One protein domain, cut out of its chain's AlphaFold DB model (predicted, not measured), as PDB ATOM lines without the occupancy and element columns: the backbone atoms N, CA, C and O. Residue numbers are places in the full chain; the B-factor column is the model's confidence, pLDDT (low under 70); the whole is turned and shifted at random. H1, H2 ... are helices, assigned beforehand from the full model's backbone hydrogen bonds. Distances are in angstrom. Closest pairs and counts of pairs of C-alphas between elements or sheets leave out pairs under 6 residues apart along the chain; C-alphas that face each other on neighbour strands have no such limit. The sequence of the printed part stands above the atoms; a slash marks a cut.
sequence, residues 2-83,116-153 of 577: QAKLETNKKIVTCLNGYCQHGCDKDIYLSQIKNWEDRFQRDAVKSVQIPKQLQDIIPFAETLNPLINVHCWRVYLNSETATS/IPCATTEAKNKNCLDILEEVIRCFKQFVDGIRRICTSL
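What this domain is: This is residues 2 to 83 and 116 to 153 of the 577 residues of the protein "Hypothetical protein" of Adineta ricciae (UniProt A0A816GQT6). What does the model look like? A helical hairpin of H1 and H2 makes one end, H4 packs across H1, and long H6 begins by the last residues of H1 and runs to the other end, crossed by H5. Residues 144 to 153, of which 144 to 151 belong to H6, stick out. What is printed? The printed part has 120 residues with six named helices, H1 to H6 in chain order, and no named strand: all helix. It is elongated, spanning 55 by 35 by 20 A, and only just loose, close to compact, with a radius of gyration of the C-alphas of 16.4 A.

How they stand to each other: What touches H1, residues 2 to 18? H2, residues 25 to 41, touches its residues 8 to 15 alone at a shallow tilt of 15 degrees, opposite ways; the closest C-alphas, of Asn 8 and Ile 32, are 7.0 A apart. H4, residues 57 to 66, touches it at a steep tilt of 64 degrees, the closest C-alphas being Cys 14 and Ala 60, 5.1 A. What touches H6, residues 128 to 151? H5, residues 70 to 82, touches its residues 135 to 142 alone at a steep tilt of 65 degrees, closest C-alphas Leu 76 and Cys 138, 7.0 A. Are the backbones complete? Every O i to N i+4 pair is within hydrogen-bond range in H1, H5 and H6, but 12 of 13 in H2 and 4 of 6 in H4; H3, residues 51 to 54, is too short for one.

Where its parts are: Where does H1 begin? C-alpha 2 is at (33.603, 53.427, -42.974); H1 is 24.5 A long and H2 24.6 A. Where does H6 end? C-alpha 151 is at (40.324, 13.553, -40.762), and H6 is 34.3 A long.

The domain as a whole: Is anything missing? Residues 84 to 115 are not printed, a gap of 16.0 A between C-alphas 83 and 116. Where is confidence low? pLDDT is under 70 at residues 43 to 46, 80 to 83 and 116 to 125.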
ATOM      1  N   GLN A   2      33.820  54.451 -44.006       70.88
ATOM      2  CA  GLN A   2      33.603  53.427 -42.974       70.88
ATOM      3  C   GLN A   2      34.620  52.266 -42.996       70.88
ATOM      4  O   GLN A   2      35.213  51.971 -41.966       70.88
ATOM      5  N   ALA A   3      34.948  51.726 -44.176       75.81
ATOM      6  CA  ALA A   3      35.912  50.624 -44.311       75.81
ATOM      7  C   ALA A   3      37.334  50.944 -43.790       75.81
ATOM      8  O   ALA A   3      37.997  50.082 -43.218       75.81
ATOM      9  N   LYS A   4      37.814  52.192 -43.944       76.88
ATOM     10  CA  LYS A   4      39.149  52.595 -43.454       76.88
ATOM     11  C   LYS A   4      39.182  52.706 -41.921       76.88
ATOM     12  O   LYS A   4      40.164  52.311 -41.307       76.88
ATOM     13  N   LEU A   5      38.093  53.180 -41.308       76.62
ATOM     14  CA  LEU A   5      37.939  53.227 -39.847       76.62
ATOM     15  C   LEU A   5      37.800  51.824 -39.239       76.62
ATOM     16  O   LEU A   5      38.386  51.549 -38.197       76.62
ATOM     17  N   GLU A   6      37.067  50.919 -39.891       81.25
ATOM     18  CA  GLU A   6      36.995  49.511 -39.470       81.25
ATOM     19  C   GLU A   6      38.353  48.813 -39.547       81.25
ATOM     20  O   GLU A   6      38.705  48.061 -38.642       81.25
ATOM     21  N   THR A   7      39.136  49.093 -40.589       82.06
ATOM     22  CA  THR A   7      40.489  48.540 -40.749       82.06
ATOM     23  C   THR A   7      41.400  48.963 -39.594       82.06
ATOM     24  O   THR A   7      42.070  48.121 -39.005       82.06
ATOM     25  N   ASN A   8      41.362  50.233 -39.186       81.62
ATOM     26  CA  ASN A   8      42.127  50.701 -38.028       81.62
ATOM     27  C   ASN A   8      41.706  50.036 -36.723       81.62
ATOM     28  O   ASN A   8      42.563  49.587 -35.967       81.62
ATOM     29  N   LYS A   9      40.396  49.922 -36.475       84.38
ATOM     30  CA  LYS A   9      39.893  49.213 -35.291       84.38
ATOM     31  C   LYS A   9      40.397  47.771 -35.258       84.38
ATOM     32  O   LYS A   9      40.859  47.326 -34.216       84.38
ATOM     33  N   LYS A  10      40.395  47.072 -36.400       85.56
ATOM     34  CA  LYS A  10      40.968  45.722 -36.517       85.56
ATOM     35  C   LYS A  10      42.462  45.697 -36.178       85.56
ATOM     36  O   LYS A  10      42.889  44.812 -35.444       85.56
ATOM     37  N   ILE A  11      43.254  46.652 -36.668       85.81
ATOM     38  CA  ILE A  11      44.692  46.720 -36.361       85.81
ATOM     39  C   ILE A  11      44.921  46.960 -34.861       85.81
ATOM     40  O   ILE A  11      45.714  46.251 -34.251       85.81
ATOM     41  N   VAL A  12      44.194  47.904 -34.251       86.50
ATOM     42  CA  VAL A  12      44.286  48.191 -32.806       86.50
ATOM     43  C   VAL A  12      43.938  46.957 -31.979       86.50
ATOM     44  O   VAL A  12      44.675  46.610 -31.058       86.50
ATOM     45  N   THR A  13      42.848  46.266 -32.319       86.44
ATOM     46  CA  THR A  13      42.437  45.031 -31.643       86.44
ATOM     47  C   THR A  13      43.505  43.939 -31.758       86.44
ATOM     48  O   THR A  13      43.829  43.311 -30.755       86.44
ATOM     49  N   CYS A  14      44.114  43.768 -32.935       86.00
ATOM     50  CA  CYS A  14      45.169  42.779 -33.166       86.00
ATOM     51  C   CYS A  14      46.426  43.080 -32.334       86.00
ATOM     52  O   CYS A  14      46.928  42.214 -31.617       86.00
ATOM     53  N   LEU A  15      46.893  44.333 -32.358       85.38
ATOM     54  CA  LEU A  15      48.062  44.777 -31.595       85.38
ATOM     55  C   LEU A  15      47.839  44.692 -30.081       85.38
ATOM     56  O   LEU A  15      48.762  44.372 -29.332       85.38
ATOM     57  N   ASN A  16      46.623  44.981 -29.615       85.69
ATOM     58  CA  ASN A  16      46.281  44.848 -28.204       85.69
ATOM     59  C   ASN A  16      46.130  43.391 -27.768       85.69
ATOM     60  O   ASN A  16      46.517  43.083 -26.647       85.69
ATOM     61  N   GLY A  17      45.619  42.519 -28.641       81.12
ATOM     62  CA  GLY A  17      45.433  41.101 -28.349       81.12
ATOM     63  C   GLY A  17      46.727  40.285 -28.366       81.12
ATOM     64  O   GLY A  17      46.908  39.436 -27.505       81.12
ATOM     65  N   TYR A  18      47.639  40.534 -29.310       83.94
ATOM     66  CA  TYR A  18      48.798  39.652 -29.531       83.94
ATOM     67  C   TYR A  18      50.158  40.316 -29.303       83.94
ATOM     68  O   TYR A  18      51.120  39.632 -28.970       83.94
ATOM     69  N   CYS A  19      50.257  41.642 -29.431       84.06
ATOM     70  CA  CYS A  19      51.538  42.358 -29.377       84.06
ATOM     71  C   CYS A  19      51.738  43.140 -28.078       84.06
ATOM     72  O   CYS A  19      52.429  44.156 -28.079       84.06
ATOM     73  N   GLN A  20      51.142  42.707 -26.961       79.56
ATOM     74  CA  GLN A  20      51.167  43.439 -25.686       79.56
ATOM     75  C   GLN A  20      52.582  43.813 -25.204       79.56
ATOM     76  O   GLN A  20      52.734  44.834 -24.534       79.56
ATOM     77  N   HIS A  21      53.600  43.039 -25.589       73.94
ATOM     78  CA  HIS A  21      55.004  43.244 -25.221       73.94
ATOM     79  C   HIS A  21      55.924  43.637 -26.391       73.94
ATOM     80  O   HIS A  21      57.139  43.661 -26.210       73.94
ATOM     81  N   GLY A  22      55.378  43.947 -27.573       80.88
ATOM     82  CA  GLY A  22      56.183  44.374 -28.720       80.88
ATOM     83  C   GLY A  22      56.879  45.708 -28.453       80.88
ATOM     84  O   GLY A  22      56.237  46.673 -28.034       80.88
ATOM     85  N   CYS A  23      58.189  45.776 -28.703       81.75
ATOM     86  CA  CYS A  23      59.007  46.950 -28.370       81.75
ATOM     87  C   CYS A  23      58.615  48.222 -29.152       81.75
ATOM     88  O   CYS A  23      58.884  49.338 -28.711       81.75
ATOM     89  N   ASP A  24      57.936  48.061 -30.285       86.00
ATOM     90  CA  ASP A  24      57.448  49.103 -31.189       86.00
ATOM     91  C   ASP A  24      55.913  49.262 -31.175       86.00
ATOM     92  O   ASP A  24      55.361  50.035 -31.964       86.00
ATOM     93  N   LYS A  25      55.196  48.600 -30.252       84.75
ATOM     94  CA  LYS A  25      53.726  48.691 -30.141       84.75
ATOM     95  C   LYS A  25      53.247  50.139 -30.003       84.75
ATOM     96  O   LYS A  25      52.321  50.562 -30.698       84.75
ATOM     97  N   ASP A  26      53.898  50.915 -29.138       84.62
ATOM     98  CA  ASP A  26      53.542  52.318 -28.890       84.62
ATOM     99  C   ASP A  26      53.793  53.210 -30.114       84.62
ATOM    100  O   ASP A  26      53.089  54.205 -30.319       84.62
ATOM    101  N   ILE A  27      54.746  52.827 -30.973       84.94
ATOM    102  CA  ILE A  27      55.006  53.495 -32.253       84.94
ATOM    103  C   ILE A  27      53.814  53.267 -33.185       84.94
ATOM    104  O   ILE A  27      53.276  54.233 -33.733       84.94
ATOM    105  N   TYR A  28      53.334  52.026 -33.303       84.12
ATOM    106  CA  TYR A  28      52.145  51.703 -34.093       84.12
ATOM    107  C   TYR A  28      50.878  52.393 -33.570       84.12
ATOM    108  O   TYR A  28      50.147  53.001 -34.354       84.12
ATOM    109  N   LEU A  29      50.634  52.388 -32.255       85.25
ATOM    110  CA  LEU A  29      49.479  53.074 -31.660       85.25
ATOM    111  C   LEU A  29      49.532  54.596 -31.877       85.25
ATOM    112  O   LEU A  29      48.518  55.217 -32.206       85.25
ATOM    113  N   SER A  30      50.721  55.197 -31.779       84.19
ATOM    114  CA  SER A  30      50.928  56.623 -32.066       84.19
ATOM    115  C   SER A  30      50.691  56.955 -33.542       84.19
ATOM    116  O   SER A  30      50.116  57.997 -33.861       84.19
ATOM    117  N   GLN A  31      51.088  56.072 -34.463       83.25
ATOM    118  CA  GLN A  31      50.819  56.229 -35.895       83.25
ATOM    119  C   GLN A  31      49.335  56.098 -36.234       83.25
ATOM    120  O   GLN A  31      48.841  56.868 -37.059       83.25
ATOM    121  N   ILE A  32      48.618  55.178 -35.583       85.69
ATOM    122  CA  ILE A  32      47.165  55.020 -35.731       85.69
ATOM    123  C   ILE A  32      46.453  56.290 -35.261       85.69
ATOM    124  O   ILE A  32      45.658  56.846 -36.014       85.69
ATOM    125  N   LYS A  33      46.812  56.815 -34.082       84.19
ATOM    126  CA  LYS A  33      46.249  58.063 -33.545       84.19
ATOM    127  C   LYS A  33      46.527  59.265 -34.456       84.19
ATOM    128  O   LYS A  33      45.612  59.992 -34.827       84.19
ATOM    129  N   ASN A  34      47.774  59.425 -34.901       83.44
ATOM    130  CA  ASN A  34      48.158  60.490 -35.831       83.44
ATOM    131  C   ASN A  34      47.432  60.385 -37.178       83.44
ATOM    132  O   ASN A  34      47.137  61.400 -37.810       83.44
ATOM    133  N   TRP A  35      47.168  59.165 -37.646       83.94
ATOM    134  CA  TRP A  35      46.389  58.935 -38.852       83.94
ATOM    135  C   TRP A  35      44.909  59.258 -38.642       83.94
ATOM    136  O   TRP A  35      44.326  59.911 -39.501       83.94
ATOM    137  N   GLU A  36      44.313  58.861 -37.516       82.12
ATOM    138  CA  GLU A  36      42.916  59.164 -37.173       82.12
ATOM    139  C   GLU A  36      42.689  60.674 -37.086       82.12
ATOM    140  O   GLU A  36      41.744  61.191 -37.682       82.12
ATOM    141  N   ASP A  37      43.622  61.395 -36.464       81.56
ATOM    142  CA  ASP A  37      43.581  62.851 -36.369       81.56
ATOM    143  C   ASP A  37      43.698  63.543 -37.741       81.56
ATOM    144  O   ASP A  37      43.157  64.635 -37.930       81.56
ATOM    145  N   ARG A  38      44.414  62.952 -38.709       78.50
ATOM    146  CA  ARG A  38      44.475  63.443 -40.103       78.50
ATOM    147  C   ARG A  38      43.225  63.060 -40.887       78.50
ATOM    148  O   ARG A  38      42.692  63.868 -41.636       78.50
ATOM    149  N   PHE A  39      42.715  61.852 -40.674       78.88
ATOM    150  CA  PHE A  39      41.494  61.346 -41.295       78.88
ATOM    151  C   PHE A  39      40.250  62.155 -40.900       78.88
ATOM    152  O   PHE A  39      39.331  62.281 -41.706       78.88
ATOM    153  N   GLN A  40      40.230  62.724 -39.689       77.88
ATOM    154  CA  GLN A  40      39.179  63.636 -39.224       77.88
ATOM    155  C   GLN A  40      39.313  65.069 -39.770       77.88
ATOM    156  O   GLN A  40      38.307  65.772 -39.857       77.88
ATOM    157  N   ARG A  41      40.529  65.512 -40.122       76.12
ATOM    158  CA  ARG A  41      40.818  66.893 -40.556       76.12
ATOM    159  C   ARG A  41      40.836  67.080 -42.075       76.12
ATOM    160  O   ARG A  41      40.438  68.140 -42.551       76.12
ATOM    161  N   ASP A  42      41.263  66.071 -42.825       72.38
ATOM    162  CA  ASP A  42      41.491  66.160 -44.269       72.38
ATOM    163  C   ASP A  42      40.358  65.517 -45.093       72.38
ATOM    164  O   ASP A  42      39.575  64.692 -44.616       72.38
ATOM    165  N   ALA A  43      40.276  65.848 -46.388       66.12
ATOM    166  CA  ALA A  43      39.320  65.221 -47.298       66.12
ATOM    167  C   ALA A  43      39.562  63.697 -47.395       66.12
ATOM    168  O   ALA A  43      40.593  63.247 -47.879       66.12
ATOM    169  N   VAL A  44      38.570  62.881 -47.017       62.12
ATOM    170  CA  VAL A  44      38.620  61.400 -46.866       62.12
ATOM    171  C   VAL A  44      39.318  60.620 -48.008       62.12
ATOM    172  O   VAL A  44      39.811  59.502 -47.805       62.12
ATOM    173  N   LYS A  45      39.353  61.174 -49.229       59.81
ATOM    174  CA  LYS A  45      40.002  60.562 -50.402       59.81
ATOM    175  C   LYS A  45      41.533  60.710 -50.421       59.81
ATOM    176  O   LYS A  45      42.174  59.846 -51.012       59.81
ATOM    177  N   SER A  46      42.119  61.726 -49.783       63.25
ATOM    178  CA  SER A  46      43.573  61.981 -49.801       63.25
ATOM    179  C   SER A  46      44.352  61.219 -48.724       63.25
ATOM    180  O   SER A  46      45.550  60.996 -48.873       63.25
ATOM    181  N   VAL A  47      43.683  60.774 -47.657       71.19
ATOM    182  CA  VAL A  47      44.333  60.102 -46.525       71.19
ATOM    183  C   VAL A  47      44.517  58.609 -46.821       71.19
ATOM    184  O   VAL A  47      43.550  57.837 -46.858       71.19
ATOM    185  N   GLN A  48      45.761  58.190 -47.059       76.38
ATOM    186  CA  GLN A  48      46.143  56.782 -47.224       76.38
ATOM    187  C   GLN A  48      46.583  56.169 -45.890       76.38
ATOM    188  O   GLN A  48      47.093  56.872 -45.022       76.38
ATOM    189  N   ILE A  49      46.358  54.864 -45.716       77.38
ATOM    190  CA  ILE A  49      46.851  54.124 -44.545       77.38
ATOM    191  C   ILE A  49      48.382  54.016 -44.669       77.38
ATOM    192  O   ILE A  49      48.848  53.616 -45.737       77.38
ATOM    193  N   PRO A  50      49.165  54.377 -43.634       82.12
ATOM    194  CA  PRO A  50      50.616  54.252 -43.620       82.12
ATOM    195  C   PRO A  50      51.070  52.848 -44.009       82.12
ATOM    196  O   PRO A  50      50.485  51.870 -43.555       82.12
ATOM    197  N   LYS A  51      52.137  52.744 -44.808       77.81
ATOM    198  CA  LYS A  51      52.655  51.458 -45.303       77.81
ATOM    199  C   LYS A  51      52.927  50.455 -44.171       77.81
ATOM    200  O   LYS A  51      52.498  49.319 -44.256       77.81
ATOM    201  N   GLN A  52      53.498  50.923 -43.062       76.75
ATOM    202  CA  GLN A  52      53.763  50.109 -41.868       76.75
ATOM    203  C   GLN A  52      52.487  49.526 -41.234       76.75
ATOM    204  O   GLN A  52      52.512  48.423 -40.701       76.75
ATOM    205  N   LEU A  53      51.356  50.240 -41.310       81.00
ATOM    206  CA  LEU A  53      50.056  49.731 -40.865       81.00
ATOM    207  C   LEU A  53      49.426  48.797 -41.904       81.00
ATOM    208  O   LEU A  53      48.694  47.890 -41.518       81.00
ATOM    209  N   GLN A  54      49.724  48.983 -43.198       83.31
ATOM    210  CA  GLN A  54      49.287  48.065 -44.256       83.31
ATOM    211  C   GLN A  54      49.888  46.667 -44.078       83.31
ATOM    212  O   GLN A  54      49.189  45.688 -44.321       83.31
ATOM    213  N   ASP A  55      51.122  46.577 -43.578       84.12
ATOM    214  CA  ASP A  55      51.805  45.303 -43.325       84.12
ATOM    215  C   ASP A  55      51.132  44.483 -42.199       84.12
ATOM    216  O   ASP A  55      51.206  43.259 -42.205       84.12
ATOM    217  N   ILE A  56      50.396  45.124 -41.275       85.81
ATOM    218  CA  ILE A  56      49.676  44.451 -40.171       85.81
ATOM    219  C   ILE A  56      48.266  43.988 -40.581       85.81
ATOM    220  O   ILE A  56      47.721  43.060 -39.977       85.81
ATOM    221  N   ILE A  57      47.657  44.598 -41.605       85.00
ATOM    222  CA  ILE A  57      46.272  44.299 -42.021       85.00
ATOM    223  C   ILE A  57      46.031  42.791 -42.231       85.00
ATOM    224  O   ILE A  57      45.071  42.286 -41.644       85.00
ATOM    225  N   PRO A  58      46.884  42.038 -42.960       87.06
ATOM    226  CA  PRO A  58      46.662  40.605 -43.186       87.06
ATOM    227  C   PRO A  58      46.642  39.784 -41.888       87.06
ATOM    228  O   PRO A  58      45.870  38.830 -41.750       87.06
ATOM    229  N   PHE A  59      47.458  40.177 -40.904       86.81
ATOM    230  CA  PHE A  59      47.495  39.548 -39.583       86.81
ATOM    231  C   PHE A  59      46.224  39.854 -38.796       86.81
ATOM    232  O   PHE A  59      45.606  38.947 -38.242       86.81
ATOM    233  N   ALA A  60      45.790  41.116 -38.794       85.44
ATOM    234  CA  ALA A  60      44.569  41.540 -38.118       85.44
ATOM    235  C   ALA A  60      43.310  40.880 -38.705       85.44
ATOM    236  O   ALA A  60      42.388  40.542 -37.966       85.44
ATOM    237  N   GLU A  61      43.255  40.666 -40.019       85.62
ATOM    238  CA  GLU A  61      42.145  39.950 -40.658       85.62
ATOM    239  C   GLU A  61      42.101  38.468 -40.270       85.62
ATOM    240  O   GLU A  61      41.015  37.921 -40.088       85.62
ATOM    241  N   THR A  62      43.266  37.845 -40.078       84.19
ATOM    242  CA  THR A  62      43.379  36.416 -39.756       84.19
ATOM    243  C   THR A  62      43.200  36.127 -38.262       84.19
ATOM    244  O   THR A  62      42.523  35.171 -37.895       84.19
ATOM    245  N   LEU A  63      43.802  36.938 -37.386       85.50
ATOM    246  CA  LEU A  63      43.946  36.628 -35.958       85.50
ATOM    247  C   LEU A  63      42.852  37.226 -35.065       85.50
ATOM    248  O   LEU A  63      42.568  36.676 -34.000       85.50
ATOM    249  N   ASN A  64      42.219  38.331 -35.470       86.75
ATOM    250  CA  ASN A  64      41.171  38.965 -34.663       86.75
ATOM    251  C   ASN A  64      39.956  38.066 -34.384       86.75
ATOM    252  O   ASN A  64      39.487  38.088 -33.245       86.75
ATOM    253  N   PRO A  65      39.447  37.263 -35.344       85.12
ATOM    254  CA  PRO A  65      38.351  36.331 -35.073       85.12
ATOM    255  C   PRO A  65      38.669  35.317 -33.965       85.12
ATOM    256  O   PRO A  65      37.759  34.776 -33.346       85.12
ATOM    257  N   LEU A  66      39.957  35.082 -33.700       83.50
ATOM    258  CA  LEU A  66      40.449  34.065 -32.777       83.50
ATOM    259  C   LEU A  66      40.717  34.598 -31.368       83.50
ATOM    260  O   LEU A  66      40.930  33.805 -30.458       83.50
ATOM    261  N   ILE A  67      40.692  35.920 -31.159       81.81
ATOM    262  CA  ILE A  67      41.017  36.540 -29.858       81.81
ATOM    263  C   ILE A  67      40.131  36.000 -28.730       81.81
ATOM    264  O   ILE A  67      40.579  35.900 -27.593       81.81
ATOM    265  N   ASN A  68      38.894  35.617 -29.050       81.81
ATOM    266  CA  ASN A  68      37.933  35.093 -28.083       81.81
ATOM    267  C   ASN A  68      37.830  33.559 -28.084       81.81
ATOM    268  O   ASN A  68      37.021  33.022 -27.335       81.81
ATOM    269  N   VAL A  69      38.625  32.857 -28.900       85.38
ATOM    270  CA  VAL A  69      38.637  31.388 -28.948       85.38
ATOM    271  C   VAL A  69      39.466  30.876 -27.777       85.38
ATOM    272  O   VAL A  69      40.685  31.049 -27.737       85.38
ATOM    273  N   HIS A  70      38.812  30.256 -26.803       85.06
ATOM    274  CA  HIS A  70      39.438  29.852 -25.553       85.06
ATOM    275  C   HIS A  70      40.500  28.765 -25.775       85.06
ATOM    276  O   HIS A  70      41.637  28.923 -25.324       85.06
ATOM    277  N   CYS A  71      40.192  27.718 -26.545       85.00
ATOM    278  CA  CYS A  71      41.150  26.653 -26.841       85.00
ATOM    279  C   CYS A  71      42.406  27.137 -27.590       85.00
ATOM    280  O   CYS A  71      43.511  26.678 -27.303       85.00
ATOM    281  N   TRP A  72      42.263  28.119 -28.488       87.81
ATOM    282  CA  TRP A  72      43.387  28.754 -29.183       87.81
ATOM    283  C   TRP A  72      44.302  29.497 -28.208       87.81
ATOM    284  O   TRP A  72      45.521  29.357 -28.274       87.81
ATOM    285  N   ARG A  73      43.729  30.255 -27.269       84.19
ATOM    286  CA  ARG A  73      44.510  30.982 -26.260       84.19
ATOM    287  C   ARG A  73      45.282  30.034 -25.353       84.19
ATOM    288  O   ARG A  73      46.449  30.283 -25.071       84.19
ATOM    289  N   VAL A  74      44.651  28.939 -24.929       83.12
ATOM    290  CA  VAL A  74      45.317  27.913 -24.116       83.12
ATOM    291  C   VAL A  74      46.465  27.263 -24.893       83.12
ATOM    292  O   VAL A  74      47.564  27.157 -24.353       83.12
ATOM    293  N   TYR A  75      46.255  26.923 -26.169       83.94
ATOM    294  CA  TYR A  75      47.303  26.376 -27.036       83.94
ATOM    295  C   TYR A  75      48.476  27.352 -27.241       83.94
ATOM    296  O   TYR A  75      49.645  26.978 -27.113       83.94
ATOM    297  N   LEU A  76      48.179  28.625 -27.522       83.62
ATOM    298  CA  LEU A  76      49.190  29.666 -27.709       83.62
ATOM    299  C   LEU A  76      50.031  29.864 -26.436       83.62
ATOM    300  O   LEU A  76      51.254  29.985 -26.514       83.62
ATOM    301  N   ASN A  77      49.399  29.826 -25.260       78.56
ATOM    302  CA  ASN A  77      50.087  29.923 -23.972       78.56
ATOM    303  C   ASN A  77      50.972  28.694 -23.686       78.56
ATOM    304  O   ASN A  77      52.061  28.841 -23.135       78.56
ATOM    305  N   SER A  78      50.558  27.482 -24.076       76.69
ATOM    306  CA  SER A  78      51.388  26.284 -23.878       76.69
ATOM    307  C   SER A  78      52.618  26.254 -24.786       76.69
ATOM    308  O   SER A  78      53.709  25.916 -24.330       76.69
ATOM    309  N   GLU A  79      52.491  26.656 -26.052       75.94
ATOM    310  CA  GLU A  79      53.635  26.701 -26.979       75.94
ATOM    311  C   GLU A  79      54.665  27.762 -26.567       75.94
ATOM    312  O   GLU A  79      55.875  27.548 -26.659       75.94
ATOM    313  N   THR A  80      54.192  28.889 -26.037       65.19
ATOM    314  CA  THR A  80      55.049  29.996 -25.593       65.19
ATOM    315  C   THR A  80      55.700  29.746 -24.232       65.19
ATOM    316  O   THR A  80      56.778  30.272 -23.972       65.19
ATOM    317  N   ALA A  81      55.111  28.898 -23.383       58.75
ATOM    318  CA  ALA A  81      55.752  28.411 -22.163       58.75
ATOM    319  C   ALA A  81      56.851  27.372 -22.452       58.75
ATOM    320  O   ALA A  81      57.868  27.333 -21.759       58.75
ATOM    321  N   THR A  82      56.682  26.545 -23.491       51.16
ATOM    322  CA  THR A  82      57.608  25.434 -23.777       51.16
ATOM    323  C   THR A  82      58.857  25.860 -24.558       51.16
ATOM    324  O   THR A  82      59.884  25.180 -24.515       51.16
ATOM    325  N   SER A  83      58.832  27.021 -25.222       48.22
ATOM    326  CA  SER A  83      60.021  27.608 -25.862       48.22
ATOM    327  C   SER A  83      61.102  28.048 -24.861       48.22
ATOM    328  O   SER A  83      62.264  28.139 -25.243       48.22
ATOM    329  N   ILE A 116      46.139  37.021 -21.424       42.69
ATOM    330  CA  ILE A 116      47.097  36.273 -22.260       42.69
ATOM    331  C   ILE A 116      48.487  36.451 -21.627       42.69
ATOM    332  O   ILE A 116      49.065  37.526 -21.792       42.69
ATOM    333  N   PRO A 117      49.060  35.476 -20.893       41.91
ATOM    334  CA  PRO A 117      50.359  35.659 -20.283       41.91
ATOM    335  C   PRO A 117      51.369  35.007 -21.217       41.91
ATOM    336  O   PRO A 117      51.497  33.785 -21.251       41.91
ATOM    337  N   CYS A 118      52.088  35.815 -21.985       41.09
ATOM    338  CA  CYS A 118      53.113  35.300 -22.879       41.09
ATOM    339  C   CYS A 118      54.500  35.791 -22.456       41.09
ATOM    340  O   CYS A 118      54.861  36.937 -22.702       41.09
ATOM    341  N   ALA A 119      55.228  34.865 -21.826       38.91
ATOM    342  CA  ALA A 119      56.678  34.697 -21.717       38.91
ATOM    343  C   ALA A 119      57.601  35.893 -21.371       38.91
ATOM    344  O   ALA A 119      57.597  36.979 -21.939       38.91
ATOM    345  N   THR A 120      58.481  35.557 -20.433       43.50
ATOM    346  CA  THR A 120      59.696  36.187 -19.904       43.50
ATOM    347  C   THR A 120      60.522  37.103 -20.821       43.50
ATOM    348  O   THR A 120      60.500  37.020 -22.041       43.50
ATOM    349  N   THR A 121      61.328  37.931 -20.147       40.25
ATOM    350  CA  THR A 121      62.474  38.795 -20.520       40.25
ATOM    351  C   THR A 121      63.079  38.786 -21.939       40.25
ATOM    352  O   THR A 121      63.616  39.822 -22.319       40.25
ATOM    353  N   GLU A 122      62.979  37.724 -22.738       46.84
ATOM    354  CA  GLU A 122      63.403  37.686 -24.151       46.84
ATOM    355  C   GLU A 122      62.365  38.286 -25.119       46.84
ATOM    356  O   GLU A 122      62.735  38.798 -26.176       46.84
ATOM    357  N   ALA A 123      61.078  38.331 -24.746       49.56
ATOM    358  CA  ALA A 123      60.034  38.984 -25.546       49.56
ATOM    359  C   ALA A 123      60.192  40.518 -25.622       49.56
ATOM    360  O   ALA A 123      59.650  41.150 -26.524       49.56
ATOM    361  N   LYS A 124      60.983  41.127 -24.722       51.53
ATOM    362  CA  LYS A 124      61.169  42.590 -24.641       51.53
ATOM    363  C   LYS A 124      61.911  43.210 -25.834       51.53
ATOM    364  O   LYS A 124      61.908  44.431 -25.952       51.53
ATOM    365  N   ASN A 125      62.511  42.401 -26.712       59.28
ATOM    366  CA  ASN A 125      63.262  42.878 -27.882       59.28
ATOM    367  C   ASN A 125      62.641  42.499 -29.239       59.28
ATOM    368  O   ASN A 125      63.209  42.876 -30.263       59.28
ATOM    369  N   LYS A 126      61.508  41.783 -29.280       76.50
ATOM    370  CA  LYS A 126      60.834  41.455 -30.548       76.50
ATOM    371  C   LYS A 126      59.933  42.607 -30.992       76.50
ATOM    372  O   LYS A 126      59.216  43.192 -30.175       76.50
ATOM    373  N   ASN A 127      59.975  42.922 -32.283       85.62
ATOM    374  CA  ASN A 127      59.056  43.893 -32.869       85.62
ATOM    375  C   ASN A 127      57.660  43.254 -33.057       85.62
ATOM    376  O   ASN A 127      57.498  42.032 -32.992       85.62
ATOM    377  N   CYS A 128      56.628  44.070 -33.260       83.56
ATOM    378  CA  CYS A 128      55.252  43.597 -33.384       83.56
ATOM    379  C   CYS A 128      55.047  42.689 -34.603       83.56
ATOM    380  O   CYS A 128      54.211  41.795 -34.529       83.56
ATOM    381  N   LEU A 129      55.785  42.889 -35.700       84.44
ATOM    382  CA  LEU A 129      55.701  42.030 -36.886       84.44
ATOM    383  C   LEU A 129      56.254  40.629 -36.601       84.44
ATOM    384  O   LEU A 129      55.566  39.655 -36.888       84.44
ATOM    385  N   ASP A 130      57.412  40.519 -35.948       83.25
ATOM    386  CA  ASP A 130      58.028  39.242 -35.567       83.25
ATOM    387  C   ASP A 130      57.091  38.433 -34.651       83.25
ATOM    388  O   ASP A 130      56.922  37.224 -34.820       83.25
ATOM    389  N   ILE A 131      56.439  39.112 -33.695       83.94
ATOM    390  CA  ILE A 131      55.447  38.495 -32.802       83.94
ATOM    391  C   ILE A 131      54.250  37.983 -33.612       83.94
ATOM    392  O   ILE A 131      53.831  36.841 -33.436       83.94
ATOM    393  N   LEU A 132      53.697  38.794 -34.518       85.81
ATOM    394  CA  LEU A 132      52.540  38.401 -35.328       85.81
ATOM    395  C   LEU A 132      52.863  37.264 -36.310       85.81
ATOM    396  O   LEU A 132      52.020  36.390 -36.530       85.81
ATOM    397  N   GLU A 133      54.070  37.233 -36.872       85.88
ATOM    398  CA  GLU A 133      54.557  36.134 -37.711       85.88
ATOM    399  C   GLU A 133      54.673  34.826 -36.927       85.88
ATOM    400  O   GLU A 133      54.219  33.776 -37.396       85.88
ATOM    401  N   GLU A 134      55.208  34.884 -35.707       84.06
ATOM    402  CA  GLU A 134      55.284  33.733 -34.811       84.06
ATOM    403  C   GLU A 134      53.888  33.235 -34.411       84.06
ATOM    404  O   GLU A 134      53.614  32.036 -34.503       84.06
ATOM    405  N   VAL A 135      52.973  34.145 -34.070       85.75
ATOM    406  CA  VAL A 135      51.579  33.819 -33.738       85.75
ATOM    407  C   VAL A 135      50.861  33.172 -34.929       85.75
ATOM    408  O   VAL A 135      50.188  32.157 -34.750       85.75
ATOM    409  N   ILE A 136      51.041  33.673 -36.160       85.31
ATOM    410  CA  ILE A 136      50.489  33.026 -37.365       85.31
ATOM    411  C   ILE A 136      51.099  31.642 -37.592       85.31
ATOM    412  O   ILE A 136      50.385  30.718 -37.989       85.31
ATOM    413  N   ARG A 137      52.406  31.468 -37.369       85.69
ATOM    414  CA  ARG A 137      53.059  30.157 -37.492       85.69
ATOM    415  C   ARG A 137      52.458  29.157 -36.502       85.69
ATOM    416  O   ARG A 137      52.101  28.054 -36.916       85.69
ATOM    417  N   CYS A 138      52.289  29.553 -35.242       83.69
ATOM    418  CA  CYS A 138      51.631  28.742 -34.217       83.69
ATOM    419  C   CYS A 138      50.167  28.455 -34.575       83.69
ATOM    420  O   CYS A 138      49.703  27.328 -34.417       83.69
ATOM    421  N   PHE A 139      49.453  29.433 -35.139       85.75
ATOM    422  CA  PHE A 139      48.068  29.250 -35.573       85.75
ATOM    423  C   PHE A 139      47.946  28.222 -36.699       85.75
ATOM    424  O   PHE A 139      47.077  27.355 -36.654       85.75
ATOM    425  N   LYS A 140      48.849  28.249 -37.685       84.62
ATOM    426  CA  LYS A 140      48.882  27.228 -38.745       84.62
ATOM    427  C   LYS A 140      49.091  25.826 -38.170       84.62
ATOM    428  O   LYS A 140      48.386  24.906 -38.568       84.62
ATOM    429  N   GLN A 141      49.997  25.677 -37.201       83.81
ATOM    430  CA  GLN A 141      50.231  24.398 -36.520       83.81
ATOM    431  C   GLN A 141      48.994  23.915 -35.752       83.81
ATOM    432  O   GLN A 141      48.632  22.746 -35.857       83.81
ATOM    433  N   PHE A 142      48.313  24.822 -35.047       85.12
ATOM    434  CA  PHE A 142      47.062  24.536 -34.347       85.12
ATOM    435  C   PHE A 142      45.962  24.059 -35.307       85.12
ATOM    436  O   PHE A 142      45.371  22.998 -35.102       85.12
ATOM    437  N   VAL A 143      45.733  24.792 -36.402       83.25
ATOM    438  CA  VAL A 143      44.736  24.431 -37.422       83.25
ATOM    439  C   VAL A 143      45.072  23.096 -38.084       83.25
ATOM    440  O   VAL A 143      44.179  22.274 -38.286       83.25
ATOM    441  N   ASP A 144      46.341  22.841 -38.400       81.94
ATOM    442  CA  ASP A 144      46.758  21.563 -38.975       81.94
ATOM    443  C   ASP A 144      46.580  20.405 -37.980       81.94
ATOM    444  O   ASP A 144      46.188  19.308 -38.384       81.94
ATOM    445  N   GLY A 145      46.788  20.648 -36.683       80.81
ATOM    446  CA  GLY A 145      46.468  19.705 -35.611       80.81
ATOM    447  C   GLY A 145      44.977  19.370 -35.559       80.81
ATOM    448  O   GLY A 145      44.609  18.193 -35.591       80.81
ATOM    449  N   ILE A 146      44.112  20.389 -35.576       82.25
ATOM    450  CA  ILE A 146      42.658  20.187 -35.602       82.25
ATOM    451  C   ILE A 146      42.236  19.431 -36.865       82.25
ATOM    452  O   ILE A 146      41.461  18.480 -36.776       82.25
ATOM    453  N   ARG A 147      42.770  19.791 -38.039       80.94
ATOM    454  CA  ARG A 147      42.464  19.098 -39.302       80.94
ATOM    455  C   ARG A 147      42.836  17.623 -39.250       80.94
ATOM    456  O   ARG A 147      42.041  16.805 -39.693       80.94
ATOM    457  N   ARG A 148      43.998  17.273 -38.688       81.12
ATOM    458  CA  ARG A 148      44.418  15.869 -38.527       81.12
ATOM    459  C   ARG A 148      43.459  15.079 -37.643       81.12
ATOM    460  O   ARG A 148      43.147  13.935 -37.960       81.12
ATOM    461  N   ILE A 149      42.973  15.683 -36.559       80.06
ATOM    462  CA  ILE A 149      41.976  15.048 -35.688       80.06
ATOM    463  C   ILE A 149      40.637  14.920 -36.418       80.06
ATOM    464  O   ILE A 149      40.020  13.862 -36.380       80.06
ATOM    465  N   CYS A 150      40.231  15.941 -37.173       79.56
ATOM    466  CA  CYS A 150      39.014  15.909 -37.983       79.56
ATOM    467  C   CYS A 150      39.050  14.832 -39.080       79.56
ATOM    468  O   CYS A 150      38.037  14.187 -39.330       79.56
ATOM    469  N   THR A 151      40.197  14.592 -39.724       79.38
ATOM    470  CA  THR A 151      40.324  13.553 -40.762       79.38
ATOM    471  C   THR A 151      40.341  12.134 -40.203       79.38
ATOM    472  O   THR A 151      40.101  11.188 -40.946       79.38
ATOM    473  N   SER A 152      40.618  11.970 -38.909       80.81
ATOM    474  CA  SER A 152      40.673  10.673 -38.223       80.81
ATOM    475  C   SER A 152      39.625  10.541 -37.114       80.81
ATOM    476  O   SER A 152      39.675   9.607 -36.314       80.81
ATOM    477  N   LEU A 153      38.628  11.430 -37.112       79.06
ATOM    478  CA  LEU A 153      37.611  11.552 -36.068       79.06
ATOM    479  C   LEU A 153      36.833  10.250 -35.834       79.06
ATOM    480  O   LEU A 153      36.394   9.978 -34.722       79.06
TER     481      LEU A 153